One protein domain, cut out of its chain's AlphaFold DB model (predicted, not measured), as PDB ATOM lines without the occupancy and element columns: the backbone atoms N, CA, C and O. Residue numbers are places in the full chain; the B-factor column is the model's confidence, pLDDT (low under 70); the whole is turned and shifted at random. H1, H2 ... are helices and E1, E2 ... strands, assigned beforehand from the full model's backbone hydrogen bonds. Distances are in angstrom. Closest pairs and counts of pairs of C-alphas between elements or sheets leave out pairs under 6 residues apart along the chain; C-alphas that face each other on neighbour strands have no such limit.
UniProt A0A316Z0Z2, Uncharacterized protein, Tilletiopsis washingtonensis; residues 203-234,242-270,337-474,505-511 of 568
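What this domain is: This is residues 203 to 234, 242 to 270, 337 to 474 and 505 to 511 of the 568 residues of an uncharacterized protein of Tilletiopsis washingtonensis (UniProt A0A316Z0Z2). The model has two lobes: in one, H1 and H2 cross H3 and the hairpin E1 and E2 packs on H2 and H3; in the other, the helical hairpin H8 and H9 packs through H8 on H11. Short H5 lies between H1 and H8, and residues 388 to 404 stick out as a long loop. The printed part has 206 residues, with eleven named helices and three named strands in the order H1 H2 H3 E1 E2 H4 H5 H6 H7 H8 H9 E3 H10 H11, mostly helix. E1 and E2 make an antiparallel sheet. The whole is flat, 64 by 52 by 26 A, and only just loose, close to compact, with a radius of gyration of the C-alphas of 20.5 A.

How they stand to each other: H1, residues 203 to 212, touches H3, residues 242 to 260, closest at the C-alphas of Ala 209 and Phe 251, 5.1 A; they are only just about perpendicular, at 70.5 degrees. H2, residues 216 to 232, touches H3 with residues 222 to 226 alone, closest at the C-alphas of Ile 223 and Leu 247, 6.8 A. E1, residues 346 to 350, and E2, residues 353 to 357, form an antiparallel hairpin, with N 348 and O 355 within hydrogen-bond range at 2.9 A. The closest C-alphas of H2 and E2 are Leu 218 and Leu 355, 7.2 A; of H3 and E1, Leu 254 and Phe 350, 6.7 A. H4, residues 359 to 363, touches H1. H5, residues 367 to 370, touches H1 and only just touches H8, residues 422 to 431, with 3 pairs of C-alphas within 8 A. H6, residues 372 to 377, only just touches H5, only at the corner, with 3 such pairs. H7, residues 404 to 410, touches no helix. H8 touches H9, residues 436 to 444, at a shallow tilt of 28 degrees, opposite ways, and touches H11, residues 459 to 470, closest at the C-alphas of Pro 423 and Cys 467, 5.3 A. E3, residues 446 to 449, pairs with no named strand. H10, residues 451 to 454, is close to but not clearly touching H3. Every O i to N i+4 pair is within range in H1, H2, H3, H4, H7 and H8; H11 has 6 of 8, H9 2 of 5 with 5 of 6 O i to N i+3, and H6 0 of 2 with 2 of 3.

Where its parts are: H1 begins at C-alpha 203, (-102.091, -8.426, -2.914). H2 is 24.8 A long, H3 26.8 A and H11 17.7 A, ending at C-alpha 470, (-125.744, -4.205, -8.826).

The domain as a whole: The printed part has three cuts: C-alphas 234 and 242 are 15.2 A apart across the first, C-alphas 270 and 337 are 35.6 A apart across the second, and C-alphas 474 and 505 are 10.0 A apart across the third. The links H6 to H7 and H7 to H8 are long. Mean pLDDT of the printed part is 74.3; residues 379 to 419 are among those under 70.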
ATOM      1  N   HIS A 203    -101.281  -7.268  -3.280       84.44
ATOM      2  CA  HIS A 203    -102.091  -8.426  -2.914       84.44
ATOM      3  C   HIS A 203    -102.357  -9.328  -4.124       84.44
ATOM      4  O   HIS A 203    -102.263 -10.545  -4.009       84.44
ATOM      5  N   CYS A 204    -102.590  -8.734  -5.299       85.88
ATOM      6  CA  CYS A 204    -102.715  -9.467  -6.562       85.88
ATOM      7  C   CYS A 204    -101.413 -10.205  -6.923       85.88
ATOM      8  O   CYS A 204    -101.443 -11.368  -7.313       85.88
ATOM      9  N   ALA A 205    -100.257  -9.564  -6.736       86.44
ATOM     10  CA  ALA A 205     -98.949 -10.163  -6.989       86.44
ATOM     11  C   ALA A 205     -98.629 -11.302  -6.006       86.44
ATOM     12  O   ALA A 205     -98.125 -12.344  -6.419       86.44
ATOM     13  N   LEU A 206     -98.960 -11.141  -4.720       85.50
ATOM     14  CA  LEU A 206     -98.818 -12.202  -3.717       85.50
ATOM     15  C   LEU A 206     -99.764 -13.378  -3.989       85.50
ATOM     16  O   LEU A 206     -99.377 -14.533  -3.814       85.50
ATOM     17  N   TYR A 207    -100.984 -13.101  -4.452       87.31
ATOM     18  CA  TYR A 207    -101.912 -14.144  -4.872       87.31
ATOM     19  C   TYR A 207    -101.390 -14.900  -6.099       87.31
ATOM     20  O   TYR A 207    -101.339 -16.127  -6.078       87.31
ATOM     21  N   LEU A 208    -100.893 -14.188  -7.116       87.25
ATOM     22  CA  LEU A 208    -100.240 -14.806  -8.267       87.25
ATOM     23  C   LEU A 208     -99.038 -15.657  -7.831       87.25
ATOM     24  O   LEU A 208     -98.926 -16.804  -8.245       87.25
ATOM     25  N   ALA A 209     -98.190 -15.158  -6.931       87.94
ATOM     26  CA  ALA A 209     -97.086 -15.929  -6.360       87.94
ATOM     27  C   ALA A 209     -97.569 -17.212  -5.652       87.94
ATOM     28  O   ALA A 209     -96.944 -18.265  -5.779       87.94
ATOM     29  N   HIS A 210     -98.703 -17.155  -4.945       87.88
ATOM     30  CA  HIS A 210     -99.324 -18.332  -4.337       87.88
ATOM     31  C   HIS A 210     -99.835 -19.339  -5.379       87.88
ATOM     32  O   HIS A 210     -99.676 -20.544  -5.176       87.88
ATOM     33  N   LEU A 211    -100.413 -18.873  -6.490       87.75
ATOM     34  CA  LEU A 211    -100.856 -19.737  -7.586       87.75
ATOM     35  C   LEU A 211     -99.672 -20.378  -8.321       87.75
ATOM     36  O   LEU A 211     -99.679 -21.587  -8.536       87.75
ATOM     37  N   LEU A 212     -98.629 -19.601  -8.628       87.25
ATOM     38  CA  LEU A 212     -97.409 -20.077  -9.292       87.25
ATOM     39  C   LEU A 212     -96.684 -21.146  -8.470       87.25
ATOM     40  O   LEU A 212     -96.118 -22.082  -9.022       87.25
ATOM     41  N   ARG A 213     -96.745 -21.047  -7.140       86.19
ATOM     42  CA  ARG A 213     -96.159 -22.034  -6.229       86.19
ATOM     43  C   ARG A 213     -96.825 -23.414  -6.302       86.19
ATOM     44  O   ARG A 213     -96.253 -24.388  -5.820       86.19
ATOM     45  N   ARG A 214     -98.037 -23.519  -6.860       86.44
ATOM     46  CA  ARG A 214     -98.703 -24.817  -7.066       86.44
ATOM     47  C   ARG A 214     -98.042 -25.628  -8.179       86.44
ATOM     48  O   ARG A 214     -98.192 -26.846  -8.191       86.44
ATOM     49  N   ASP A 215     -97.302 -24.973  -9.069       85.69
ATOM     50  CA  ASP A 215     -96.525 -25.632 -10.109       85.69
ATOM     51  C   ASP A 215     -95.173 -26.117  -9.550       85.69
ATOM     52  O   ASP A 215     -94.317 -25.339  -9.104       85.69
ATOM     53  N   ALA A 216     -94.984 -27.438  -9.565       84.31
ATOM     54  CA  ALA A 216     -93.757 -28.081  -9.110       84.31
ATOM     55  C   ALA A 216     -92.555 -27.716  -9.999       84.31
ATOM     56  O   ALA A 216     -91.452 -27.519  -9.490       84.31
ATOM     57  N   SER A 217     -92.774 -27.550 -11.306       84.94
ATOM     58  CA  SER A 217     -91.713 -27.258 -12.271       84.94
ATOM     59  C   SER A 217     -91.113 -25.864 -12.049       84.94
ATOM     60  O   SER A 217     -89.887 -25.706 -12.012       84.94
ATOM     61  N   LEU A 218     -91.961 -24.857 -11.800       85.00
ATOM     62  CA  LEU A 218     -91.518 -23.500 -11.451       85.00
ATOM     63  C   LEU A 218     -90.798 -23.460 -10.100       85.00
ATOM     64  O   LEU A 218     -89.789 -22.767  -9.951       85.00
ATOM     65  N   THR A 219     -91.288 -24.224  -9.124       87.19
ATOM     66  CA  THR A 219     -90.673 -24.306  -7.793       87.19
ATOM     67  C   THR A 219     -89.247 -24.853  -7.877       87.19
ATOM     68  O   THR A 219     -88.323 -24.245  -7.330       87.19
ATOM     69  N   ASP A 220     -89.034 -25.933  -8.629       85.81
ATOM     70  CA  ASP A 220     -87.706 -26.520  -8.828       85.81
ATOM     71  C   ASP A 220     -86.755 -25.577  -9.580       85.81
ATOM     72  O   ASP A 220     -85.563 -25.496  -9.261       85.81
ATOM     73  N   ALA A 221     -87.266 -24.838 -10.569       84.94
ATOM     74  CA  ALA A 221     -86.481 -23.861 -11.317       84.94
ATOM     75  C   ALA A 221     -86.017 -22.689 -10.432       84.94
ATOM     76  O   ALA A 221     -84.850 -22.292 -10.499       84.94
ATOM     77  N   LEU A 222     -86.893 -22.176  -9.561       85.75
ATOM     78  CA  LEU A 222     -86.561 -21.085  -8.642       85.75
ATOM     79  C   LEU A 222     -85.589 -21.520  -7.538       85.75
ATOM     80  O   LEU A 222     -84.635 -20.796  -7.267       85.75
ATOM     81  N   ILE A 223     -85.722 -22.729  -6.979       87.12
ATOM     82  CA  ILE A 223     -84.748 -23.263  -6.003       87.12
ATOM     83  C   ILE A 223     -83.341 -23.361  -6.624       87.12
ATOM     84  O   ILE A 223     -82.334 -23.002  -6.002       87.12
ATOM     85  N   LYS A 224     -83.246 -23.809  -7.883       85.69
ATOM     86  CA  LYS A 224     -81.974 -23.864  -8.628       85.69
ATOM     87  C   LYS A 224     -81.403 -22.477  -8.930       85.69
ATOM     88  O   LYS A 224     -80.192 -22.315  -9.043       85.69
ATOM     89  N   LEU A 225     -82.251 -21.472  -9.110       82.19
ATOM     90  CA  LEU A 225     -81.832 -20.084  -9.306       82.19
ATOM     91  C   LEU A 225     -81.311 -19.460  -8.014       82.19
ATOM     92  O   LEU A 225     -80.237 -18.859  -8.015       82.19
ATOM     93  N   ASP A 226     -82.035 -19.642  -6.915       84.19
ATOM     94  CA  ASP A 226     -81.680 -19.058  -5.624       84.19
ATOM     95  C   ASP A 226     -80.398 -19.684  -5.065       84.19
ATOM     96  O   ASP A 226     -79.514 -18.958  -4.615       84.19
ATOM     97  N   SER A 227     -80.205 -20.999  -5.215       82.69
ATOM     98  CA  SER A 227     -78.936 -21.655  -4.855       82.69
ATOM     99  C   SER A 227     -77.739 -21.146  -5.675       82.69
ATOM    100  O   SER A 227     -76.656 -20.946  -5.119       82.69
ATOM    101  N   ARG A 228     -77.919 -20.865  -6.974       80.56
ATOM    102  CA  ARG A 228     -76.882 -20.237  -7.815       80.56
ATOM    103  C   ARG A 228     -76.557 -18.818  -7.367       80.56
ATOM    104  O   ARG A 228     -75.386 -18.445  -7.315       80.56
ATOM    105  N   HIS A 229     -77.577 -18.042  -7.018       76.12
ATOM    106  CA  HIS A 229     -77.406 -16.670  -6.554       76.12
ATOM    107  C   HIS A 229     -76.783 -16.599  -5.148       76.12
ATOM    108  O   HIS A 229     -75.958 -15.728  -4.865       76.12
ATOM    109  N   ALA A 230     -77.103 -17.553  -4.272       72.62
ATOM    110  CA  ALA A 230     -76.457 -17.704  -2.971       72.62
ATOM    111  C   ALA A 230     -74.964 -18.048  -3.125       72.62
ATOM    112  O   ALA A 230     -74.120 -17.443  -2.460       72.62
ATOM    113  N   ALA A 231     -74.626 -18.941  -4.066       69.44
ATOM    114  CA  ALA A 231     -73.242 -19.296  -4.381       69.44
ATOM    115  C   ALA A 231     -72.426 -18.108  -4.924       69.44
ATOM    116  O   ALA A 231     -71.247 -17.984  -4.598       69.44
ATOM    117  N   SER A 232     -73.040 -17.200  -5.697       66.69
ATOM    118  CA  SER A 232     -72.362 -15.987  -6.179       66.69
ATOM    119  C   SER A 232     -72.187 -14.903  -5.109       66.69
ATOM    120  O   SER A 232     -71.308 -14.059  -5.244       66.69
ATOM    121  N   THR A 233     -73.006 -14.910  -4.050       61.94
ATOM    122  CA  THR A 233     -73.087 -13.810  -3.063       61.94
ATOM    123  C   THR A 233     -72.356 -14.119  -1.743       61.94
ATOM    124  O   THR A 233     -72.472 -13.365  -0.779       61.94
ATOM    125  N   SER A 234     -71.601 -15.225  -1.664       55.19
ATOM    126  CA  SER A 234     -70.815 -15.643  -0.484       55.19
ATOM    127  C   SER A 234     -71.566 -15.548   0.860       55.19
ATOM    128  O   SER A 234     -70.979 -15.193   1.881       55.19
ATOM    129  N   ASP A 242     -85.059 -19.291   6.355       71.81
ATOM    130  CA  ASP A 242     -84.549 -18.221   5.498       71.81
ATOM    131  C   ASP A 242     -84.633 -18.650   4.032       71.81
ATOM    132  O   ASP A 242     -85.076 -17.878   3.188       71.81
ATOM    133  N   ALA A 243     -84.341 -19.924   3.745       75.00
ATOM    134  CA  ALA A 243     -84.499 -20.514   2.413       75.00
ATOM    135  C   ALA A 243     -85.959 -20.499   1.915       75.00
ATOM    136  O   ALA A 243     -86.238 -20.371   0.723       75.00
ATOM    137  N   GLN A 244     -86.923 -20.641   2.829       77.19
ATOM    138  CA  GLN A 244     -88.343 -20.569   2.486       77.19
ATOM    139  C   GLN A 244     -88.793 -19.120   2.235       77.19
ATOM    140  O   GLN A 244     -89.684 -18.880   1.413       77.19
ATOM    141  N   GLU A 245     -88.205 -18.160   2.951       78.12
ATOM    142  CA  GLU A 245     -88.475 -16.735   2.781       78.12
ATOM    143  C   GLU A 245     -87.872 -16.197   1.478       78.12
ATOM    144  O   GLU A 245     -88.568 -15.509   0.730       78.12
ATOM    145  N   THR A 246     -86.634 -16.579   1.147       80.88
ATOM    146  CA  THR A 246     -85.984 -16.226  -0.126       80.88
ATOM    147  C   THR A 246     -86.764 -16.767  -1.318       80.88
ATOM    148  O   THR A 246     -87.067 -16.012  -2.240       80.88
ATOM    149  N   LEU A 247     -87.213 -18.023  -1.256       84.31
ATOM    150  CA  LEU A 247     -88.073 -18.609  -2.283       84.31
ATOM    151  C   LEU A 247     -89.383 -17.828  -2.444       84.31
ATOM    152  O   LEU A 247     -89.813 -17.553  -3.565       84.31
ATOM    153  N   HIS A 248     -90.026 -17.434  -1.339       82.88
ATOM    154  CA  HIS A 248     -91.237 -16.616  -1.418       82.88
ATOM    155  C   HIS A 248     -90.957 -15.252  -2.071       82.88
ATOM    156  O   HIS A 248     -91.737 -14.811  -2.915       82.88
ATOM    157  N   GLN A 249     -89.847 -14.596  -1.723       81.19
ATOM    158  CA  GLN A 249     -89.433 -13.331  -2.339       81.19
ATOM    159  C   GLN A 249     -89.178 -13.487  -3.845       81.19
ATOM    160  O   GLN A 249     -89.594 -12.632  -4.627       81.19
ATOM    161  N   SER A 250     -88.557 -14.589  -4.268       84.56
ATOM    162  CA  SER A 250     -88.331 -14.903  -5.681       84.56
ATOM    163  C   SER A 250     -89.643 -15.095  -6.448       84.56
ATOM    164  O   SER A 250     -89.799 -14.522  -7.526       84.56
ATOM    165  N   PHE A 251     -90.625 -15.805  -5.878       87.88
ATOM    166  CA  PHE A 251     -91.961 -15.927  -6.478       87.88
ATOM    167  C   PHE A 251     -92.696 -14.586  -6.568       87.88
ATOM    168  O   PHE A 251     -93.318 -14.296  -7.589       87.88
ATOM    169  N   ALA A 252     -92.619 -13.748  -5.531       84.94
ATOM    170  CA  ALA A 252     -93.230 -12.423  -5.557       84.94
ATOM    171  C   ALA A 252     -92.579 -11.509  -6.612       84.94
ATOM    172  O   ALA A 252     -93.279 -10.800  -7.333       84.94
ATOM    173  N   ALA A 253     -91.251 -11.560  -6.752       84.06
ATOM    174  CA  ALA A 253     -90.528 -10.826  -7.787       84.06
ATOM    175  C   ALA A 253     -90.903 -11.301  -9.201       84.06
ATOM    176  O   ALA A 253     -91.131 -10.473 -10.082       84.06
ATOM    177  N   LEU A 254     -91.029 -12.617  -9.406       86.75
ATOM    178  CA  LEU A 254     -91.495 -13.196 -10.669       86.75
ATOM    179  C   LEU A 254     -92.923 -12.742 -11.004       86.75
ATOM    180  O   LEU A 254     -93.187 -12.313 -12.124       86.75
ATOM    181  N   ALA A 255     -93.833 -12.786 -10.027       86.75
ATOM    182  CA  ALA A 255     -95.212 -12.332 -10.193       86.75
ATOM    183  C   ALA A 255     -95.287 -10.853 -10.608       86.75
ATOM    184  O   ALA A 255     -96.040 -10.498 -11.514       86.75
ATOM    185  N   LEU A 256     -94.473  -9.988  -9.997       85.12
ATOM    186  CA  LEU A 256     -94.402  -8.574 -10.371       85.12
ATOM    187  C   LEU A 256     -93.830  -8.356 -11.770       85.12
ATOM    188  O   LEU A 256     -94.342  -7.509 -12.501       85.12
ATOM    189  N   GLN A 257     -92.814  -9.128 -12.163       86.50
ATOM    190  CA  GLN A 257     -92.271  -9.063 -13.517       86.50
ATOM    191  C   GLN A 257     -93.328  -9.467 -14.557       86.50
ATOM    192  O   GLN A 257     -93.524  -8.736 -15.524       86.50
ATOM    193  N   LEU A 258     -94.079 -10.548 -14.317       85.75
ATOM    194  CA  LEU A 258     -95.171 -10.999 -15.194       85.75
ATOM    195  C   LEU A 258     -96.266  -9.935 -15.372       85.75
ATOM    196  O   LEU A 258     -96.776  -9.725 -16.476       85.75
ATOM    197  N   ILE A 259     -96.618  -9.245 -14.285       84.56
ATOM    198  CA  ILE A 259     -97.570  -8.130 -14.310       84.56
ATOM    199  C   ILE A 259     -96.995  -6.956 -15.116       84.56
ATOM    200  O   ILE A 259     -97.692  -6.383 -15.951       84.56
ATOM    201  N   HIS A 260     -95.725  -6.603 -14.908       82.62
ATOM    202  CA  HIS A 260     -95.073  -5.496 -15.613       82.62
ATOM    203  C   HIS A 260     -94.926  -5.760 -17.122       82.62
ATOM    204  O   HIS A 260     -95.135  -4.862 -17.938       82.62
ATOM    205  N   GLU A 261     -94.650  -7.008 -17.505       82.44
ATOM    206  CA  GLU A 261     -94.601  -7.476 -18.899       82.44
ATOM    207  C   GLU A 261     -95.998  -7.586 -19.549       82.44
ATOM    208  O   GLU A 261     -96.117  -7.844 -20.747       82.44
ATOM    209  N   LYS A 262     -97.072  -7.296 -18.795       80.75
ATOM    210  CA  LYS A 262     -98.476  -7.273 -19.250       80.75
ATOM    211  C   LYS A 262     -98.986  -8.634 -19.724       80.75
ATOM    212  O   LYS A 262     -99.799  -8.716 -20.656       80.75
ATOM    213  N   HIS A 263     -98.508  -9.696 -19.084       76.38
ATOM    214  CA  HIS A 263     -98.940 -11.063 -19.354       76.38
ATOM    215  C   HIS A 263    -100.209 -11.458 -18.587       76.38
ATOM    216  O   HIS A 263    -100.890 -12.394 -18.998       76.38
ATOM    217  N   ALA A 264    -100.584 -10.708 -17.545       70.19
ATOM    218  CA  ALA A 264    -101.891 -10.827 -16.905       70.19
ATOM    219  C   ALA A 264    -102.981 -10.259 -17.835       70.19
ATOM    220  O   ALA A 264    -103.088  -9.043 -18.034       70.19
ATOM    221  N   ARG A 265    -103.765 -11.149 -18.447       65.94
ATOM    222  CA  ARG A 265    -104.919 -10.806 -19.286       65.94
ATOM    223  C   ARG A 265    -106.185 -11.268 -18.585       65.94
ATOM    224  O   ARG A 265    -106.238 -12.404 -18.125       65.94
ATOM    225  N   PHE A 266    -107.201 -10.416 -18.546       66.81
ATOM    226  CA  PHE A 266    -108.537 -10.845 -18.151       66.81
ATOM    227  C   PHE A 266    -109.288 -11.303 -19.390       66.81
ATOM    228  O   PHE A 266    -109.484 -10.519 -20.321       66.81
ATOM    229  N   GLU A 267    -109.711 -12.560 -19.401       53.19
ATOM    230  CA  GLU A 267    -110.782 -12.965 -20.295       53.19
ATOM    231  C   GLU A 267    -112.085 -12.428 -19.709       53.19
ATOM    232  O   GLU A 267    -112.460 -12.746 -18.579       53.19
ATOM    233  N   ALA A 268    -112.750 -11.549 -20.458       42.78
ATOM    234  CA  ALA A 268    -114.127 -11.181 -20.185       42.78
ATOM    235  C   ALA A 268    -114.994 -12.419 -20.463       42.78
ATOM    236  O   ALA A 268    -115.476 -12.606 -21.576       42.78
ATOM    237  N   GLY A 269    -115.105 -13.309 -19.473       36.78
ATOM    238  CA  GLY A 269    -115.998 -14.460 -19.533       36.78
ATOM    239  C   GLY A 269    -117.440 -13.997 -19.732       36.78
ATOM    240  O   GLY A 269    -117.927 -13.171 -18.962       36.78
ATOM    241  N   ASP A 270    -118.067 -14.509 -20.792       30.03
ATOM    242  CA  ASP A 270    -119.488 -14.421 -21.145       30.03
ATOM    243  C   ASP A 270    -120.163 -13.071 -20.875       30.03
ATOM    244  O   ASP A 270    -121.036 -12.916 -20.018       30.03
ATOM    245  N   PRO A 337     -87.186 -27.456 -16.311       52.59
ATOM    246  CA  PRO A 337     -87.354 -28.898 -16.430       52.59
ATOM    247  C   PRO A 337     -88.825 -29.286 -16.232       52.59
ATOM    248  O   PRO A 337     -89.406 -29.011 -15.182       52.59
ATOM    249  N   GLY A 338     -89.416 -29.951 -17.228       55.97
ATOM    250  CA  GLY A 338     -90.793 -30.453 -17.164       55.97
ATOM    251  C   GLY A 338     -91.879 -29.431 -17.509       55.97
ATOM    252  O   GLY A 338     -93.017 -29.623 -17.094       55.97
ATOM    253  N   ALA A 339     -91.546 -28.358 -18.235       56.59
ATOM    254  CA  ALA A 339     -92.554 -27.441 -18.754       56.59
ATOM    255  C   ALA A 339     -93.481 -28.176 -19.740       56.59
ATOM    256  O   ALA A 339     -93.018 -28.762 -20.719       56.59
ATOM    257  N   ASN A 340     -94.783 -28.168 -19.455       57.59
ATOM    258  CA  ASN A 340     -95.793 -28.650 -20.388       57.59
ATOM    259  C   ASN A 340     -96.078 -27.543 -21.409       57.59
ATOM    260  O   ASN A 340     -96.344 -26.400 -21.028       57.59
ATOM    261  N   ASP A 341     -96.065 -27.888 -22.696       58.62
ATOM    262  CA  ASP A 341     -96.496 -27.003 -23.779       58.62
ATOM    263  C   ASP A 341     -98.027 -26.887 -23.786       58.62
ATOM    264  O   ASP A 341     -98.719 -27.439 -24.639       58.62
ATOM    265  N   GLU A 342     -98.575 -26.208 -22.778       63.69
ATOM    266  CA  GLU A 342     -99.987 -25.840 -22.744       63.69
ATOM    267  C   GLU A 342    -100.262 -24.694 -23.729       63.69
ATOM    268  O   GLU A 342     -99.526 -23.704 -23.800       63.69
ATOM    269  N   GLU A 343    -101.347 -24.821 -24.493       60.59
ATOM    270  CA  GLU A 343    -101.804 -23.799 -25.431       60.59
ATOM    271  C   GLU A 343    -102.153 -22.512 -24.655       60.59
ATOM    272  O   GLU A 343    -102.996 -22.517 -23.760       60.59
ATOM    273  N   GLY A 344    -101.448 -21.412 -24.945       66.38
ATOM    274  CA  GLY A 344    -101.573 -20.147 -24.207       66.38
ATOM    275  C   GLY A 344    -100.555 -19.931 -23.078       66.38
ATOM    276  O   GLY A 344    -100.630 -18.908 -22.394       66.38
ATOM    277  N   ALA A 345     -99.585 -20.835 -22.885       75.44
ATOM    278  CA  ALA A 345     -98.494 -20.629 -21.934       75.44
ATOM    279  C   ALA A 345     -97.606 -19.429 -22.318       75.44
ATOM    280  O   ALA A 345     -97.220 -19.240 -23.474       75.44
ATOM    281  N   VAL A 346     -97.256 -18.617 -21.322       81.06
ATOM    282  CA  VAL A 346     -96.406 -17.434 -21.472       81.06
ATOM    283  C   VAL A 346     -94.972 -17.784 -21.093       81.06
ATOM    284  O   VAL A 346     -94.726 -18.317 -20.013       81.06
ATOM    285  N   GLN A 347     -94.016 -17.442 -21.958       82.56
ATOM    286  CA  GLN A 347     -92.587 -17.581 -21.675       82.56
ATOM    287  C   GLN A 347     -91.992 -16.246 -21.225       82.56
ATOM    288  O   GLN A 347     -92.122 -15.246 -21.932       82.56
ATOM    289  N   THR A 348     -91.298 -16.237 -20.086       83.56
ATOM    290  CA  THR A 348     -90.605 -15.056 -19.553       83.56
ATOM    291  C   THR A 348     -89.178 -15.386 -19.132       83.56
ATOM    292  O   THR A 348     -88.842 -16.531 -18.824       83.56
ATOM    293  N   VAL A 349     -88.293 -14.385 -19.156       85.00
ATOM    294  CA  VAL A 349     -86.899 -14.545 -18.719       85.00
ATOM    295  C   VAL A 349     -86.751 -13.955 -17.325       85.00
ATOM    296  O   VAL A 349     -86.709 -12.738 -17.162       85.00
ATOM    297  N   PHE A 350     -86.619 -14.808 -16.314       84.06
ATOM    298  CA  PHE A 350     -86.424 -14.395 -14.928       84.06
ATOM    299  C   PHE A 350     -84.994 -14.695 -14.481       84.06
ATOM    300  O   PHE A 350     -84.554 -15.844 -14.501       84.06
ATOM    301  N   ARG A 351     -84.244 -13.652 -14.092       82.00
ATOM    302  CA  ARG A 351     -82.839 -13.759 -13.638       82.00
ATOM    303  C   ARG A 351     -81.945 -14.595 -14.579       82.00
ATOM    304  O   ARG A 351     -81.068 -15.325 -14.129       82.00
ATOM    305  N   GLY A 352     -82.174 -14.487 -15.891       76.69
ATOM    306  CA  GLY A 352     -81.406 -15.193 -16.926       76.69
ATOM    307  C   GLY A 352     -81.886 -16.610 -17.266       76.69
ATOM    308  O   GLY A 352     -81.299 -17.236 -18.143       76.69
ATOM    309  N   VAL A 353     -82.954 -17.103 -16.632       81.19
ATOM    310  CA  VAL A 353     -83.574 -18.409 -16.918       81.19
ATOM    311  C   VAL A 353     -84.907 -18.212 -17.623       81.19
ATOM    312  O   VAL A 353     -85.674 -17.320 -17.265       81.19
ATOM    313  N   ARG A 354     -85.192 -19.055 -18.618       82.69
ATOM    314  CA  ARG A 354     -86.490 -19.072 -19.301       82.69
ATOM    315  C   ARG A 354     -87.479 -19.899 -18.491       82.69
ATOM    316  O   ARG A 354     -87.265 -21.095 -18.295       82.69
ATOM    317  N   LEU A 355     -88.540 -19.247 -18.035       84.62
ATOM    318  CA  LEU A 355     -89.653 -19.857 -17.321       84.62
ATOM    319  C   LEU A 355     -90.898 -19.830 -18.208       84.62
ATOM    320  O   LEU A 355     -91.128 -18.871 -18.941       84.62
ATOM    321  N   GLN A 356     -91.690 -20.889 -18.130       84.31
ATOM    322  CA  GLN A 356     -92.960 -21.054 -18.816       84.31
ATOM    323  C   GLN A 356     -94.066 -21.119 -17.768       84.31
ATOM    324  O   GLN A 356     -94.021 -21.923 -16.839       84.31
ATOM    325  N   VAL A 357     -95.045 -20.232 -17.909       84.00
ATOM    326  CA  VAL A 357     -96.161 -20.072 -16.978       84.00
ATOM    327  C   VAL A 357     -97.458 -20.355 -17.722       84.00
ATOM    328  O   VAL A 357     -97.718 -19.750 -18.763       84.00
ATOM    329  N   GLY A 358     -98.282 -21.262 -17.194       79.88
ATOM    330  CA  GLY A 358     -99.592 -21.570 -17.771       79.88
ATOM    331  C   GLY A 358    -100.563 -20.374 -17.737       79.88
ATOM    332  O   GLY A 358    -100.417 -19.477 -16.901       79.88
ATOM    333  N   PRO A 359    -101.586 -20.343 -18.611       78.50
ATOM    334  CA  PRO A 359    -102.531 -19.224 -18.704       78.50
ATOM    335  C   PRO A 359    -103.483 -19.116 -17.500       78.50
ATOM    336  O   PRO A 359    -103.890 -18.015 -17.130       78.50
ATOM    337  N   GLY A 360    -103.803 -20.236 -16.839       81.50
ATOM    338  CA  GLY A 360    -104.711 -20.290 -15.684       81.50
ATOM    339  C   GLY A 360    -104.379 -19.301 -14.553       81.50
ATOM    340  O   GLY A 360    -105.221 -18.457 -14.230       81.50
ATOM    341  N   PRO A 361    -103.169 -19.336 -13.955       79.94
ATOM    342  CA  PRO A 361    -102.794 -18.398 -12.895       79.94
ATOM    343  C   PRO A 361    -102.778 -16.934 -13.353       79.94
ATOM    344  O   PRO A 361    -103.037 -16.046 -12.543       79.94
ATOM    345  N   LEU A 362    -102.512 -16.669 -14.638       80.44
ATOM    346  CA  LEU A 362    -102.465 -15.316 -15.201       80.44
ATOM    347  C   LEU A 362    -103.858 -14.689 -15.372       80.44
ATOM    348  O   LEU A 362    -103.988 -13.473 -15.236       80.44
ATOM    349  N   GLY A 363    -104.892 -15.500 -15.613       79.56
ATOM    350  CA  GLY A 363    -106.285 -15.039 -15.669       79.56
ATOM    351  C   GLY A 363    -106.882 -14.714 -14.294       79.56
ATOM    352  O   GLY A 363    -107.747 -13.850 -14.176       79.56
ATOM    353  N   GLN A 364    -106.385 -15.354 -13.231       83.00
ATOM    354  CA  GLN A 364    -106.915 -15.219 -11.864       83.00
ATOM    355  C   GLN A 364    -106.258 -14.089 -11.047       83.00
ATOM    356  O   GLN A 364    -106.633 -13.847  -9.905       83.00
ATOM    357  N   VAL A 365    -105.305 -13.342 -11.613       83.62
ATOM    358  CA  VAL A 365    -104.483 -12.356 -10.876       83.62
ATOM    359  C   VAL A 365    -105.303 -11.285 -10.146       83.62
ATOM    360  O   VAL A 365    -104.921 -10.877  -9.052       83.62
ATOM    361  N   ALA A 366    -106.420 -10.828 -10.723       83.50
ATOM    362  CA  ALA A 366    -107.271  -9.795 -10.119       83.50
ATOM    363  C   ALA A 366    -108.418 -10.342  -9.267       83.50
ATOM    364  O   ALA A 366    -109.179  -9.546  -8.721       83.50
ATOM    365  N   GLU A 367    -108.543 -11.663  -9.111       86.62
ATOM    366  CA  GLU A 367    -109.555 -12.265  -8.240       86.62
ATOM    367  C   GLU A 367    -109.579 -11.630  -6.835       86.62
ATOM    368  O   GLU A 367    -110.676 -11.328  -6.375       86.62
ATOM    369  N   PRO A 368    -108.446 -11.274  -6.192       86.56
ATOM    370  CA  PRO A 368    -108.465 -10.589  -4.900       86.56
ATOM    371  C   PRO A 368    -109.201  -9.242  -4.881       86.56
ATOM    372  O   PRO A 368    -109.705  -8.846  -3.833       86.56
ATOM    373  N   LEU A 369    -109.274  -8.525  -6.010       86.44
ATOM    374  CA  LEU A 369    -110.007  -7.255  -6.108       86.44
ATOM    375  C   LEU A 369    -111.527  -7.476  -6.106       86.44
ATOM    376  O   LEU A 369    -112.277  -6.637  -5.606       86.44
ATOM    377  N   PHE A 370    -111.986  -8.604  -6.650       87.94
ATOM    378  CA  PHE A 370    -113.404  -8.961  -6.750       87.94
ATOM    379  C   PHE A 370    -113.872  -9.861  -5.602       87.94
ATOM    380  O   PHE A 370    -115.026  -9.798  -5.197       87.94
ATOM    381  N   ASN A 371    -112.978 -10.679  -5.060       86.69
ATOM    382  CA  ASN A 371    -113.223 -11.587  -3.956       86.69
ATOM    383  C   ASN A 371    -112.022 -11.572  -2.994       86.69
ATOM    384  O   ASN A 371    -111.115 -12.406  -3.095       86.69
ATOM    385  N   PRO A 372    -112.003 -10.645  -2.025       83.75
ATOM    386  CA  PRO A 372    -110.885 -10.527  -1.099       83.75
ATOM    387  C   PRO A 372    -110.771 -11.718  -0.134       83.75
ATOM    388  O   PRO A 372    -109.716 -11.911   0.462       83.75
ATOM    389  N   ALA A 373    -111.798 -12.569   0.001       83.06
ATOM    390  CA  ALA A 373    -111.747 -13.746   0.876       83.06
ATOM    391  C   ALA A 373    -110.661 -14.757   0.460       83.06
ATOM    392  O   ALA A 373    -110.133 -15.490   1.297       83.06
ATOM    393  N   VAL A 374    -110.281 -14.761  -0.820       84.44
ATOM    394  CA  VAL A 374    -109.222 -15.620  -1.370       84.44
ATOM    395  C   VAL A 374    -107.863 -15.349  -0.712       84.44
ATOM    396  O   VAL A 374    -107.028 -16.246  -0.582       84.44
ATOM    397  N   LEU A 375    -107.663 -14.126  -0.218       80.44
ATOM    398  CA  LEU A 375    -106.445 -13.710   0.463       80.44
ATOM    399  C   LEU A 375    -106.279 -14.371   1.843       80.44
ATOM    400  O   LEU A 375    -105.152 -14.523   2.293       80.44
ATOM    401  N   ALA A 376    -107.335 -14.875   2.490       78.12
ATOM    402  CA  ALA A 376    -107.239 -15.437   3.846       78.12
ATOM    403  C   ALA A 376    -106.201 -16.575   3.995       78.12
ATOM    404  O   ALA A 376    -105.643 -16.769   5.072       78.12
ATOM    405  N   ASN A 377    -105.915 -17.309   2.912       73.88
ATOM    406  CA  ASN A 377    -104.982 -18.443   2.907       73.88
ATOM    407  C   ASN A 377    -103.609 -18.126   2.283       73.88
ATOM    408  O   ASN A 377    -102.744 -19.005   2.199       73.88
ATOM    409  N   VAL A 378    -103.389 -16.897   1.811       77.06
ATOM    410  CA  VAL A 378    -102.149 -16.521   1.127       77.06
ATOM    411  C   VAL A 378    -101.111 -16.096   2.164       77.06
ATOM    412  O   VAL A 378    -101.341 -15.244   3.021       77.06
ATOM    413  N   ARG A 379     -99.921 -16.702   2.104       68.31
ATOM    414  CA  ARG A 379     -98.830 -16.326   3.009       68.31
ATOM    415  C   ARG A 379     -98.390 -14.901   2.710       68.31
ATOM    416  O   ARG A 379     -98.050 -14.585   1.577       68.31
ATOM    417  N   GLY A 380     -98.308 -14.095   3.758       62.97
ATOM    418  CA  GLY A 380     -97.601 -12.830   3.713       62.97
ATOM    419  C   GLY A 380     -98.415 -11.576   3.386       62.97
ATOM    420  O   GLY A 380     -97.865 -10.554   2.972       62.97
ATOM    421  N   ILE A 381     -99.722 -11.630   3.606       61.88
ATOM    422  CA  ILE A 381    -100.587 -10.454   3.479       61.88
ATOM    423  C   ILE A 381    -100.423  -9.526   4.682       61.88
ATOM    424  O   ILE A 381    -100.036  -8.373   4.506       61.88
ATOM    425  N   ASP A 382    -100.598 -10.054   5.895       54.06
ATOM    426  CA  ASP A 382    -100.512  -9.251   7.125       54.06
ATOM    427  C   ASP A 382     -99.071  -9.085   7.637       54.06
ATOM    428  O   ASP A 382     -98.743  -8.109   8.307       54.06
ATOM    429  N   SER A 383     -98.197 -10.045   7.323       49.81
ATOM    430  CA  SER A 383     -96.840 -10.172   7.888       49.81
ATOM    431  C   SER A 383     -95.827 -10.767   6.896       49.81
ATOM    432  O   SER A 383     -94.862 -11.421   7.283       49.81
ATOM    433  N   GLY A 384     -96.074 -10.597   5.594       40.03
ATOM    434  CA  GLY A 384     -95.270 -11.222   4.539       40.03
ATOM    435  C   GLY A 384     -93.918 -10.626   4.281       40.03
ATOM    436  O   GLY A 384     -93.631  -9.534   4.768       40.03
ATOM    437  N   PRO A 385     -93.114 -11.339   3.471       41.22
ATOM    438  CA  PRO A 385     -91.748 -10.955   3.227       41.22
ATOM    439  C   PRO A 385     -91.713  -9.547   2.677       41.22
ATOM    440  O   PRO A 385     -92.531  -9.126   1.854       41.22
ATOM    441  N   ASP A 386     -90.738  -8.855   3.222       49.12
ATOM    442  CA  ASP A 386     -90.442  -7.455   3.095       49.12
ATOM    443  C   ASP A 386     -90.237  -7.074   1.617       49.12
ATOM    444  O   ASP A 386     -89.118  -6.918   1.137       49.12
ATOM    445  N   LEU A 387     -91.326  -6.889   0.860       46.50
ATOM    446  CA  LEU A 387     -91.344  -6.198  -0.439       46.50
ATOM    447  C   LEU A 387     -91.109  -4.682  -0.230       46.50
ATOM    448  O   LEU A 387     -91.773  -3.841  -0.836       46.50
ATOM    449  N   GLY A 388     -90.185  -4.333   0.674       46.19
ATOM    450  CA  GLY A 388     -89.848  -2.977   1.101       46.19
ATOM    451  C   GLY A 388     -90.809  -2.375   2.128       46.19
ATOM    452  O   GLY A 388     -91.107  -1.189   2.044       46.19
ATOM    453  N   GLN A 389     -91.338  -3.173   3.054       47.41
ATOM    454  CA  GLN A 389     -92.242  -2.772   4.133       47.41
ATOM    455  C   GLN A 389     -91.692  -3.084   5.530       47.41
ATOM    456  O   GLN A 389     -92.372  -3.702   6.353       47.41
ATOM    457  N   ARG A 390     -90.507  -2.570   5.869       43.53
ATOM    458  CA  ARG A 390     -90.245  -2.266   7.277       43.53
ATOM    459  C   ARG A 390     -91.037  -1.040   7.703       43.53
ATOM    460  O   ARG A 390     -91.317  -0.133   6.917       43.53
ATOM    461  N   CYS A 391     -91.468  -1.104   8.959       42.47
ATOM    462  CA  CYS A 391     -92.313  -0.146   9.645       42.47
ATOM    463  C   CYS A 391     -91.864   1.293   9.393       42.47
ATOM    464  O   CYS A 391     -90.676   1.585   9.460       42.47
ATOM    465  N   PHE A 392     -92.866   2.120   9.100       44.91
ATOM    466  CA  PHE A 392     -92.951   3.573   9.206       44.91
ATOM    467  C   PHE A 392     -91.645   4.328   9.434       44.91
ATOM    468  O   PHE A 392     -90.928   4.097  10.407       44.91
ATOM    469  N   GLY A 393     -91.421   5.282   8.525       44.84
ATOM    470  CA  GLY A 393     -90.264   6.152   8.473       44.84
ATOM    471  C   GLY A 393     -89.766   6.551   9.851       44.84
ATOM    472  O   GLY A 393     -90.526   6.922  10.747       44.84
ATOM    473  N   ALA A 394     -88.452   6.479   9.999       45.28
ATOM    474  CA  ALA A 394     -87.727   6.789  11.214       45.28
ATOM    475  C   ALA A 394     -88.020   8.202  11.784       45.28
ATOM    476  O   ALA A 394     -87.542   8.491  12.885       45.28
ATOM    477  N   GLY A 395     -88.765   9.042  11.046       42.62
ATOM    478  CA  GLY A 395     -89.156  10.420  11.335       42.62
ATOM    479  C   GLY A 395     -90.642  10.700  11.626       42.62
ATOM    480  O   GLY A 395     -90.975  11.871  11.794       42.62
ATOM    481  N   SER A 396     -91.543   9.705  11.665       45.00
ATOM    482  CA  SER A 396     -92.982   9.973  11.886       45.00
ATOM    483  C   SER A 396     -93.237  10.607  13.260       45.00
ATOM    484  O   SER A 396     -92.808  10.073  14.285       45.00
ATOM    485  N   LEU A 397     -93.960  11.730  13.297       40.88
ATOM    486  CA  LEU A 397     -94.420  12.337  14.549       40.88
ATOM    487  C   LEU A 397     -95.559  11.476  15.142       40.88
ATOM    488  O   LEU A 397     -96.488  11.138  14.407       40.88
ATOM    489  N   PRO A 398     -95.531  11.124  16.443       41.16
ATOM    490  CA  PRO A 398     -96.561  10.285  17.072       41.16
ATOM    491  C   PRO A 398     -97.989  10.843  16.961       41.16
ATOM    492  O   PRO A 398     -98.937  10.070  16.851       41.16
ATOM    493  N   ASP A 399     -98.133  12.172  16.948       41.72
ATOM    494  CA  ASP A 399     -99.425  12.875  16.951       41.72
ATOM    495  C   ASP A 399    -100.074  13.004  15.558       41.72
ATOM    496  O   ASP A 399    -101.195  13.497  15.445       41.72
ATOM    497  N   GLU A 400     -99.399  12.565  14.488       47.84
ATOM    498  CA  GLU A 400     -99.877  12.715  13.101       47.84
ATOM    499  C   GLU A 400    -100.277  11.395  12.428       47.84
ATOM    500  O   GLU A 400    -100.662  11.391  11.256       47.84
ATOM    501  N   ASN A 401    -100.254  10.279  13.164       48.94
ATOM    502  CA  ASN A 401    -100.816   9.018  12.691       48.94
ATOM    503  C   ASN A 401    -102.336   9.163  12.557       48.94
ATOM    504  O   ASN A 401    -103.092   8.930  13.500       48.94
ATOM    505  N   ILE A 402    -102.794   9.555  11.369       53.97
ATOM    506  CA  ILE A 402    -104.205   9.477  11.006       53.97
ATOM    507  C   ILE A 402    -104.586   7.997  11.079       53.97
ATOM    508  O   ILE A 402    -104.167   7.209  10.227       53.97
ATOM    509  N   ASP A 403    -105.354   7.618  12.104       54.50
ATOM    510  CA  ASP A 403    -105.954   6.287  12.197       54.50
ATOM    511  C   ASP A 403    -107.019   6.180  11.097       54.50
ATOM    512  O   ASP A 403    -108.188   6.537  11.263       54.50
ATOM    513  N   LEU A 404    -106.563   5.744   9.924       56.66
ATOM    514  CA  LEU A 404    -107.387   5.511   8.743       56.66
ATOM    515  C   LEU A 404    -108.530   4.543   9.058       56.66
ATOM    516  O   LEU A 404    -109.649   4.750   8.594       56.66
ATOM    517  N   ASP A 405    -108.273   3.554   9.916       53.44
ATOM    518  CA  ASP A 405    -109.272   2.578  10.325       53.44
ATOM    519  C   ASP A 405    -110.311   3.228  11.271       53.44
ATOM    520  O   ASP A 405    -111.480   2.847  11.262       53.44
ATOM    521  N   ALA A 406    -109.943   4.248  12.063       54.56
ATOM    522  CA  ALA A 406    -110.906   5.046  12.834       54.56
ATOM    523  C   ALA A 406    -111.777   5.952  11.957       54.56
ATOM    524  O   ALA A 406    -112.968   6.099  12.241       54.56
ATOM    525  N   MET A 407    -111.221   6.530  10.888       55.06
ATOM    526  CA  MET A 407    -112.006   7.297   9.913       55.06
ATOM    527  C   MET A 407    -113.026   6.407   9.188       55.06
ATOM    528  O   MET A 407    -114.186   6.793   9.054       55.06
ATOM    529  N   GLU A 408    -112.633   5.192   8.800       52.16
ATOM    530  CA  GLU A 408    -113.528   4.201   8.180       52.16
ATOM    531  C   GLU A 408    -114.610   3.690   9.151       52.16
ATOM    532  O   GLU A 408    -115.764   3.488   8.752       52.16
ATOM    533  N   ARG A 409    -114.282   3.540  10.445       56.75
ATOM    534  CA  ARG A 409    -115.261   3.226  11.505       56.75
ATOM    535  C   ARG A 409    -116.275   4.357  11.707       56.75
ATOM    536  O   ARG A 409    -117.457   4.084  11.908       56.75
ATOM    537  N   ALA A 410    -115.842   5.618  11.627       51.00
ATOM    538  CA  ALA A 410    -116.719   6.784  11.767       51.00
ATOM    539  C   ALA A 410    -117.724   6.930  10.606       51.00
ATOM    540  O   ALA A 410    -118.805   7.478  10.802       51.00
ATOM    541  N   GLN A 411    -117.407   6.389   9.426       48.66
ATOM    542  CA  GLN A 411    -118.300   6.333   8.260       48.66
ATOM    543  C   GLN A 411    -119.299   5.155   8.296       48.66
ATOM    544  O   GLN A 411    -119.966   4.874   7.304       48.66
ATOM    545  N   GLY A 412    -119.436   4.452   9.428       41.88
ATOM    546  CA  GLY A 412    -120.462   3.417   9.613       41.88
ATOM    547  C   GLY A 412    -120.134   2.057   8.987       41.88
ATOM    548  O   GLY A 412    -121.016   1.204   8.879       41.88
ATOM    549  N   SER A 413    -118.881   1.810   8.588       47.12
ATOM    550  CA  SER A 413    -118.465   0.482   8.129       47.12
ATOM    551  C   SER A 413    -118.248  -0.465   9.321       47.12
ATOM    552  O   SER A 413    -117.313  -0.325  10.101       47.12
ATOM    553  N   SER A 414    -119.159  -1.425   9.504       39.44
ATOM    554  CA  SER A 414    -119.079  -2.440  10.570       39.44
ATOM    555  C   SER A 414    -118.203  -3.647  10.209       39.44
ATOM    556  O   SER A 414    -117.880  -4.449  11.085       39.44
ATOM    557  N   ALA A 415    -117.814  -3.783   8.937       46.91
ATOM    558  CA  ALA A 415    -116.950  -4.852   8.443       46.91
ATOM    559  C   ALA A 415    -115.525  -4.321   8.214       46.91
ATOM    560  O   ALA A 415    -115.388  -3.219   7.677       46.91
ATOM    561  N   PRO A 416    -114.469  -5.077   8.573       52.50
ATOM    562  CA  PRO A 416    -113.099  -4.670   8.279       52.50
ATOM    563  C   PRO A 416    -112.929  -4.477   6.763       52.50
ATOM    564  O   PRO A 416    -113.302  -5.349   5.984       52.50
ATOM    565  N   ALA A 417    -112.339  -3.358   6.327       51.50
ATOM    566  CA  ALA A 417    -112.182  -2.999   4.908       51.50
ATOM    567  C   ALA A 417    -111.426  -4.040   4.048       51.50
ATOM    568  O   ALA A 417    -111.427  -3.956   2.822       51.50
ATOM    569  N   ALA A 418    -110.801  -5.039   4.679       51.91
ATOM    570  CA  ALA A 418    -110.181  -6.185   4.022       51.91
ATOM    571  C   ALA A 418    -111.182  -7.234   3.497       51.91
ATOM    572  O   ALA A 418    -110.769  -8.115   2.757       51.91
ATOM    573  N   SER A 419    -112.473  -7.180   3.856       61.78
ATOM    574  CA  SER A 419    -113.458  -8.194   3.442       61.78
ATOM    575  C   SER A 419    -114.403  -7.755   2.321       61.78
ATOM    576  O   SER A 419    -115.241  -8.554   1.913       61.78
ATOM    577  N   ARG A 420    -114.319  -6.505   1.845       77.38
ATOM    578  CA  ARG A 420    -115.256  -5.955   0.849       77.38
ATOM    579  C   ARG A 420    -114.681  -5.991  -0.555       77.38
ATOM    580  O   ARG A 420    -113.532  -5.602  -0.770       77.38
ATOM    581  N   SER A 421    -115.501  -6.429  -1.504       86.75
ATOM    582  CA  SER A 421    -115.126  -6.462  -2.918       86.75
ATOM    583  C   SER A 421    -115.154  -5.064  -3.543       86.75
ATOM    584  O   SER A 421    -115.902  -4.186  -3.113       86.75
ATOM    585  N   LEU A 422    -114.356  -4.844  -4.587       89.12
ATOM    586  CA  LEU A 422    -114.333  -3.570  -5.305       89.12
ATOM    587  C   LEU A 422    -115.711  -3.179  -5.899       89.12
ATOM    588  O   LEU A 422    -116.106  -2.027  -5.717       89.12
ATOM    589  N   PRO A 423    -116.493  -4.083  -6.531       90.06
ATOM    590  CA  PRO A 423    -117.848  -3.768  -7.006       90.06
ATOM    591  C   PRO A 423    -118.818  -3.382  -5.880       90.06
ATOM    592  O   PRO A 423    -119.597  -2.440  -6.021       90.06
ATOM    593  N   GLU A 424    -118.736  -4.061  -4.733       89.38
ATOM    594  CA  GLU A 424    -119.533  -3.722  -3.552       89.38
ATOM    595  C   GLU A 424    -119.204  -2.306  -3.062       89.38
ATOM    596  O   GLU A 424    -120.109  -1.519  -2.789       89.38
ATOM    597  N   LEU A 425    -117.923  -1.931  -3.026       88.88
ATOM    598  CA  LEU A 425    -117.500  -0.586  -2.627       88.88
ATOM    599  C   LEU A 425    -117.987   0.506  -3.581       88.88
ATOM    600  O   LEU A 425    -118.367   1.579  -3.111       88.88
ATOM    601  N   ILE A 426    -118.018   0.228  -4.889       91.75
ATOM    602  CA  ILE A 426    -118.617   1.122  -5.891       91.75
ATOM    603  C   ILE A 426    -120.105   1.309  -5.603       91.75
ATOM    604  O   ILE A 426    -120.577   2.444  -5.544       91.75
ATOM    605  N   SER A 427    -120.827   0.216  -5.344       90.69
ATOM    606  CA  SER A 427    -122.256   0.283  -5.031       90.69
ATOM    607  C   SER A 427    -122.538   1.103  -3.764       90.69
ATOM    608  O   SER A 427    -123.429   1.950  -3.772       90.69
ATOM    609  N   ILE A 428    -121.735   0.928  -2.706       89.31
ATOM    610  CA  ILE A 428    -121.865   1.664  -1.442       89.31
ATOM    611  C   ILE A 428    -121.553   3.149  -1.648       89.31
ATOM    612  O   ILE A 428    -122.279   3.998  -1.133       89.31
ATOM    613  N   ALA A 429    -120.497   3.471  -2.401       90.31
ATOM    614  CA  ALA A 429    -120.116   4.851  -2.693       90.31
ATOM    615  C   ALA A 429    -121.229   5.583  -3.456       90.31
ATOM    616  O   ALA A 429    -121.618   6.682  -3.072       90.31
ATOM    617  N   ILE A 430    -121.799   4.949  -4.486       90.88
ATOM    618  CA  ILE A 430    -122.903   5.534  -5.258       90.88
ATOM    619  C   ILE A 430    -124.176   5.636  -4.407       90.88
ATOM    620  O   ILE A 430    -124.842   6.668  -4.427       90.88
ATOM    621  N   ALA A 431    -124.507   4.612  -3.616       89.06
ATOM    622  CA  ALA A 431    -125.693   4.619  -2.754       89.06
ATOM    623  C   ALA A 431    -125.627   5.682  -1.643       89.06
ATOM    624  O   ALA A 431    -126.661   6.160  -1.185       89.06
ATOM    625  N   SER A 432    -124.417   6.070  -1.236       88.81
ATOM    626  CA  SER A 432    -124.180   7.090  -0.210       88.81
ATOM    627  C   SER A 432    -124.404   8.523  -0.719       88.81
ATOM    628  O   SER A 432    -124.504   9.446   0.088       88.81
ATOM    629  N   ILE A 433    -124.509   8.731  -2.037       89.94
ATOM    630  CA  ILE A 433    -124.851  10.029  -2.636       89.94
ATOM    631  C   ILE A 433    -126.339  10.314  -2.414       89.94
ATOM    632  O   ILE A 433    -127.149   9.472  -2.783       89.94
ATOM    633  N   PRO A 434    -126.746  11.454  -1.833       86.38
ATOM    634  CA  PRO A 434    -128.151  11.721  -1.524       86.38
ATOM    635  C   PRO A 434    -129.014  12.009  -2.763       86.38
ATOM    636  O   PRO A 434    -130.215  11.759  -2.725       86.38
ATOM    637  N   GLU A 435    -128.439  12.520  -3.853       86.25
ATOM    638  CA  GLU A 435    -129.177  12.860  -5.072       86.25
ATOM    639  C   GLU A 435    -129.438  11.636  -5.963       86.25
ATOM    640  O   GLU A 435    -128.561  11.194  -6.708       86.25
ATOM    641  N   ASP A 436    -130.672  11.127  -5.934       80.19
ATOM    642  CA  ASP A 436    -131.094   9.942  -6.694       80.19
ATOM    643  C   ASP A 436    -130.847  10.074  -8.210       80.19
ATOM    644  O   ASP A 436    -130.307   9.153  -8.824       80.19
ATOM    645  N   ASP A 437    -131.135  11.238  -8.804       82.56
ATOM    646  CA  ASP A 437    -130.944  11.484 -10.245       82.56
ATOM    647  C   ASP A 437    -129.469  11.392 -10.668       82.56
ATOM    648  O   ASP A 437    -129.142  10.965 -11.778       82.56
ATOM    649  N   LYS A 438    -128.545  11.765  -9.768       86.62
ATOM    650  CA  LYS A 438    -127.102  11.719 -10.039       86.62
ATOM    651  C   LYS A 438    -126.550  10.301  -9.918       86.62
ATOM    652  O   LYS A 438    -125.561   9.986 -10.577       86.62
ATOM    653  N   ARG A 439    -127.181   9.422  -9.129       88.25
ATOM    654  CA  ARG A 439    -126.723   8.030  -8.964       88.25
ATOM    655  C   ARG A 439    -126.739   7.261 -10.281       88.25
ATOM    656  O   ARG A 439    -125.797   6.520 -10.542       88.25
ATOM    657  N   ALA A 440    -127.759   7.452 -11.118       86.12
ATOM    658  CA  ALA A 440    -127.836   6.802 -12.428       86.12
ATOM    659  C   ALA A 440    -126.669   7.224 -13.341       86.12
ATOM    660  O   ALA A 440    -125.987   6.369 -13.902       86.12
ATOM    661  N   LEU A 441    -126.370   8.528 -13.393       88.94
ATOM    662  CA  LEU A 441    -125.238   9.073 -14.149       88.94
ATOM    663  C   LEU A 441    -123.894   8.488 -13.683       88.94
ATOM    664  O   LEU A 441    -123.022   8.202 -14.502       88.94
ATOM    665  N   LEU A 442    -123.719   8.294 -12.375       90.81
ATOM    666  CA  LEU A 442    -122.488   7.755 -11.794       90.81
ATOM    667  C   LEU A 442    -122.185   6.313 -12.238       90.81
ATOM    668  O   LEU A 442    -121.015   5.970 -12.408       90.81
ATOM    669  N   TRP A 443    -123.208   5.489 -12.481       91.50
ATOM    670  CA  TRP A 443    -123.029   4.133 -13.021       91.50
ATOM    671  C   TRP A 443    -122.574   4.125 -14.487       91.50
ATOM    672  O   TRP A 443    -121.870   3.208 -14.915       91.50
ATOM    673  N   GLU A 444    -122.913   5.164 -15.249       90.62
ATOM    674  CA  GLU A 444    -122.519   5.322 -16.656       90.62
ATOM    675  C   GLU A 444    -121.165   6.031 -16.839       90.62
ATOM    676  O   GLU A 444    -120.646   6.135 -17.953       90.62
ATOM    677  N   THR A 445    -120.583   6.534 -15.749       93.06
ATOM    678  CA  THR A 445    -119.387   7.384 -15.764       93.06
ATOM    679  C   THR A 445    -118.288   6.839 -14.846       93.06
ATOM    680  O   THR A 445    -117.664   7.574 -14.079       93.06
ATOM    681  N   LEU A 446    -118.020   5.531 -14.911       94.06
ATOM    682  CA  LEU A 446    -116.946   4.902 -14.133       94.06
ATOM    683  C   LEU A 446    -115.572   5.166 -14.757       94.06
ATOM    684  O   LEU A 446    -115.341   4.851 -15.919       94.06
ATOM    685  N   VAL A 447    -114.616   5.671 -13.984       93.94
ATOM    686  CA  VAL A 447    -113.235   5.900 -14.435       93.94
ATOM    687  C   VAL A 447    -112.304   4.993 -13.643       93.94
ATOM    688  O   VAL A 447    -112.041   5.244 -12.470       93.94
ATOM    689  N   VAL A 448    -111.786   3.940 -14.274       92.50
ATOM    690  CA  VAL A 448    -110.824   3.024 -13.636       92.50
ATOM    691  C   VAL A 448    -109.405   3.499 -13.936       92.50
ATOM    692  O   VAL A 448    -108.969   3.474 -15.084       92.50
ATOM    693  N   THR A 449    -108.690   3.941 -12.905       90.69
ATOM    694  CA  THR A 449    -107.354   4.546 -12.984       90.69
ATOM    695  C   THR A 449    -106.375   3.886 -12.007       90.69
ATOM    696  O   THR A 449    -106.741   2.994 -11.245       90.69
ATOM    697  N   GLY A 450    -105.109   4.301 -12.064       83.12
ATOM    698  CA  GLY A 450    -104.029   3.840 -11.191       83.12
ATOM    699  C   GLY A 450    -102.828   3.320 -11.979       83.12
ATOM    700  O   GLY A 450    -102.978   2.672 -13.014       83.12
ATOM    701  N   ALA A 451    -101.610   3.584 -11.502       71.56
ATOM    702  CA  ALA A 451    -100.379   3.131 -12.166       71.56
ATOM    703  C   ALA A 451    -100.316   1.598 -12.413       71.56
ATOM    704  O   ALA A 451     -99.907   1.193 -13.501       71.56
ATOM    705  N   PRO A 452    -100.786   0.738 -11.485       67.44
ATOM    706  CA  PRO A 452    -100.947  -0.706 -11.692       67.44
ATOM    707  C   PRO A 452    -101.818  -1.159 -12.867       67.44
ATOM    708  O   PRO A 452    -101.636  -2.272 -13.360       67.44
ATOM    709  N   THR A 453    -102.773  -0.339 -13.314       68.31
ATOM    710  CA  THR A 453    -103.767  -0.754 -14.323       68.31
ATOM    711  C   THR A 453    -103.138  -1.097 -15.674       68.31
ATOM    712  O   THR A 453    -103.689  -1.901 -16.420       68.31
ATOM    713  N   ILE A 454    -101.934  -0.585 -15.960       73.81
ATOM    714  CA  ILE A 454    -101.205  -0.887 -17.197       73.81
ATOM    715  C   ILE A 454    -100.747  -2.353 -17.293       73.81
ATOM    716  O   ILE A 454    -100.606  -2.878 -18.399       73.81
ATOM    717  N   GLY A 455    -100.499  -2.994 -16.146       69.06
ATOM    718  CA  GLY A 455    -100.098  -4.401 -16.063       69.06
ATOM    719  C   GLY A 455    -101.283  -5.364 -16.091       69.06
ATOM    720  O   GLY A 455    -101.123  -6.532 -16.431       69.06
ATOM    721  N   LEU A 456    -102.480  -4.863 -15.774       78.62
ATOM    722  CA  LEU A 456    -103.726  -5.614 -15.652       78.62
ATOM    723  C   LEU A 456    -104.639  -5.302 -16.852       78.62
ATOM    724  O   LEU A 456    -105.585  -4.512 -16.764       78.62
ATOM    725  N   LYS A 457    -104.347  -5.910 -18.008       78.94
ATOM    726  CA  LYS A 457    -105.081  -5.646 -19.258       78.94
ATOM    727  C   LYS A 457    -106.528  -6.127 -19.174       78.94
ATOM    728  O   LYS A 457    -106.762  -7.320 -19.025       78.94
ATOM    729  N   GLY A 458    -107.478  -5.206 -19.362       82.12
ATOM    730  CA  GLY A 458    -108.920  -5.488 -19.339       82.12
ATOM    731  C   GLY A 458    -109.600  -5.212 -17.993       82.12
ATOM    732  O   GLY A 458    -110.788  -5.487 -17.852       82.12
ATOM    733  N   LEU A 459    -108.881  -4.643 -17.012       86.44
ATOM    734  CA  LEU A 459    -109.415  -4.409 -15.666       86.44
ATOM    735  C   LEU A 459    -110.694  -3.561 -15.676       86.44
ATOM    736  O   LEU A 459    -111.648  -3.894 -14.985       86.44
ATOM    737  N   ALA A 460    -110.743  -2.500 -16.486       86.81
ATOM    738  CA  ALA A 460    -111.930  -1.651 -16.597       86.81
ATOM    739  C   ALA A 460    -113.167  -2.434 -17.079       86.81
ATOM    740  O   ALA A 460    -114.259  -2.255 -16.537       86.81
ATOM    741  N   GLY A 461    -112.984  -3.344 -18.041       87.38
ATOM    742  CA  GLY A 461    -114.039  -4.238 -18.520       87.38
ATOM    743  C   GLY A 461    -114.491  -5.218 -17.440       87.38
ATOM    744  O   GLY A 461    -115.686  -5.340 -17.194       87.38
ATOM    745  N   ALA A 462    -113.546  -5.833 -16.722       87.50
ATOM    746  CA  ALA A 462    -113.847  -6.739 -15.612       87.50
ATOM    747  C   ALA A 462    -114.604  -6.036 -14.466       87.50
ATOM    748  O   ALA A 462    -115.580  -6.572 -13.947       87.50
ATOM    749  N   VAL A 463    -114.211  -4.806 -14.111       88.94
ATOM    750  CA  VAL A 463    -114.924  -3.978 -13.121       88.94
ATOM    751  C   VAL A 463    -116.335  -3.644 -13.595       88.94
ATOM    752  O   VAL A 463    -117.278  -3.789 -12.821       88.94
ATOM    753  N   THR A 464    -116.492  -3.255 -14.862       89.75
ATOM    754  CA  THR A 464    -117.801  -2.952 -15.468       89.75
ATOM    755  C   THR A 464    -118.721  -4.177 -15.423       89.75
ATOM    756  O   THR A 464    -119.853  -4.078 -14.953       89.75
ATOM    757  N   ALA A 465    -118.221  -5.347 -15.831       88.06
ATOM    758  CA  ALA A 465    -118.973  -6.599 -15.819       88.06
ATOM    759  C   ALA A 465    -119.370  -7.021 -14.395       88.06
ATOM    760  O   ALA A 465    -120.522  -7.365 -14.148       88.06
ATOM    761  N   ALA A 466    -118.452  -6.925 -13.431       86.62
ATOM    762  CA  ALA A 466    -118.742  -7.264 -12.039       86.62
ATOM    763  C   ALA A 466    -119.773  -6.314 -11.399       86.62
ATOM    764  O   ALA A 466    -120.577  -6.730 -10.563       86.62
ATOM    765  N   CYS A 467    -119.779  -5.046 -11.815       87.25
ATOM    766  CA  CYS A 467    -120.754  -4.044 -11.389       87.25
ATOM    767  C   CYS A 467    -122.159  -4.274 -11.964       87.25
ATOM    768  O   CYS A 467    -123.130  -3.821 -11.359       87.25
ATOM    769  N   ALA A 468    -122.299  -5.002 -13.077       82.81
ATOM    770  CA  ALA A 468    -123.601  -5.279 -13.688       82.81
ATOM    771  C   ALA A 468    -124.565  -6.014 -12.734       82.81
ATOM    772  O   ALA A 468    -125.774  -5.820 -12.820       82.81
ATOM    773  N   ASN A 469    -124.042  -6.776 -11.765       81.56
ATOM    774  CA  ASN A 469    -124.839  -7.451 -10.733       81.56
ATOM    775  C   ASN A 469    -125.583  -6.491  -9.784       81.56
ATOM    776  O   ASN A 469    -126.526  -6.904  -9.113       81.56
ATOM    777  N   TYR A 470    -125.161  -5.226  -9.706       81.38
ATOM    778  CA  TYR A 470    -125.744  -4.205  -8.826       81.38
ATOM    779  C   TYR A 470    -126.745  -3.292  -9.547       81.38
ATOM    780  O   TYR A 470    -127.341  -2.406  -8.933       81.38
ATOM    781  N   VAL A 471    -126.940  -3.510 -10.847       80.56
ATOM    782  CA  VAL A 471    -127.770  -2.701 -11.737       80.56
ATOM    783  C   VAL A 471    -128.948  -3.546 -12.217       80.56
ATOM    784  O   VAL A 471    -128.837  -4.762 -12.366       80.56
ATOM    785  N   ALA A 472    -130.118  -2.934 -12.418       71.69
ATOM    786  CA  ALA A 472    -131.274  -3.683 -12.898       71.69
ATOM    787  C   ALA A 472    -131.019  -4.158 -14.334       71.69
ATOM    788  O   ALA A 472    -130.955  -3.347 -15.256       71.69
ATOM    789  N   SER A 473    -130.907  -5.472 -14.542       56.41
ATOM    790  CA  SER A 473    -130.815  -6.030 -15.891       56.41
ATOM    791  C   SER A 473    -132.103  -5.730 -16.662       56.41
ATOM    792  O   SER A 473    -133.195  -6.043 -16.180       56.41
ATOM    793  N   ALA A 474    -131.993  -5.206 -17.883       46.44
ATOM    794  CA  ALA A 474    -133.139  -4.944 -18.756       46.44
ATOM    795  C   ALA A 474    -133.975  -6.205 -19.104       46.44
ATOM    796  O   ALA A 474    -135.083  -6.077 -19.625       46.44
ATOM    797  N   PRO A 505    -130.480   2.338 -11.783       69.44
ATOM    798  CA  PRO A 505    -129.601   2.333 -12.946       69.44
ATOM    799  C   PRO A 505    -129.892   1.094 -13.799       69.44
ATOM    800  O   PRO A 505    -130.213   0.023 -13.272       69.44
ATOM    801  N   THR A 506    -129.757   1.243 -15.115       75.50
ATOM    802  CA  THR A 506    -129.999   0.165 -16.093       75.50
ATOM    803  C   THR A 506    -128.745  -0.237 -16.857       75.50
ATOM    804  O   THR A 506    -128.709  -1.316 -17.447       75.50
ATOM    805  N   ASN A 507    -127.713   0.607 -16.831       82.69
ATOM    806  CA  ASN A 507    -126.478   0.381 -17.555       82.69
ATOM    807  C   ASN A 507    -125.266   0.739 -16.692       82.69
ATOM    808  O   ASN A 507    -125.339   1.605 -15.820       82.69
ATOM    809  N   VAL A 508    -124.153   0.059 -16.954       88.19
ATOM    810  CA  VAL A 508    -122.855   0.342 -16.344       88.19
ATOM    811  C   VAL A 508    -121.872   0.606 -17.466       88.19
ATOM    812  O   VAL A 508    -121.709  -0.227 -18.356       88.19
ATOM    813  N   ARG A 509    -121.188   1.748 -17.421       90.81
ATOM    814  CA  ARG A 509    -120.205   2.109 -18.443       90.81
ATOM    815  C   ARG A 509    -118.932   2.638 -17.806       90.81
ATOM    816  O   ARG A 509    -118.963   3.518 -16.948       90.81
ATOM    817  N   SER A 510    -117.806   2.108 -18.277       91.06
ATOM    818  CA  SER A 510    -116.493   2.681 -18.010       91.06
ATOM    819  C   SER A 510    -116.106   3.685 -19.094       91.06
ATOM    820  O   SER A 510    -116.311   3.468 -20.291       91.06
ATOM    821  N   LEU A 511    -115.552   4.810 -18.658       92.19
ATOM    822  CA  LEU A 511    -114.980   5.849 -19.496       92.19
ATOM    823  C   LEU A 511    -113.475   5.620 -19.644       92.19
ATOM    824  O   LEU A 511    -112.797   5.128 -18.738       92.19
TER     825      LEU A 511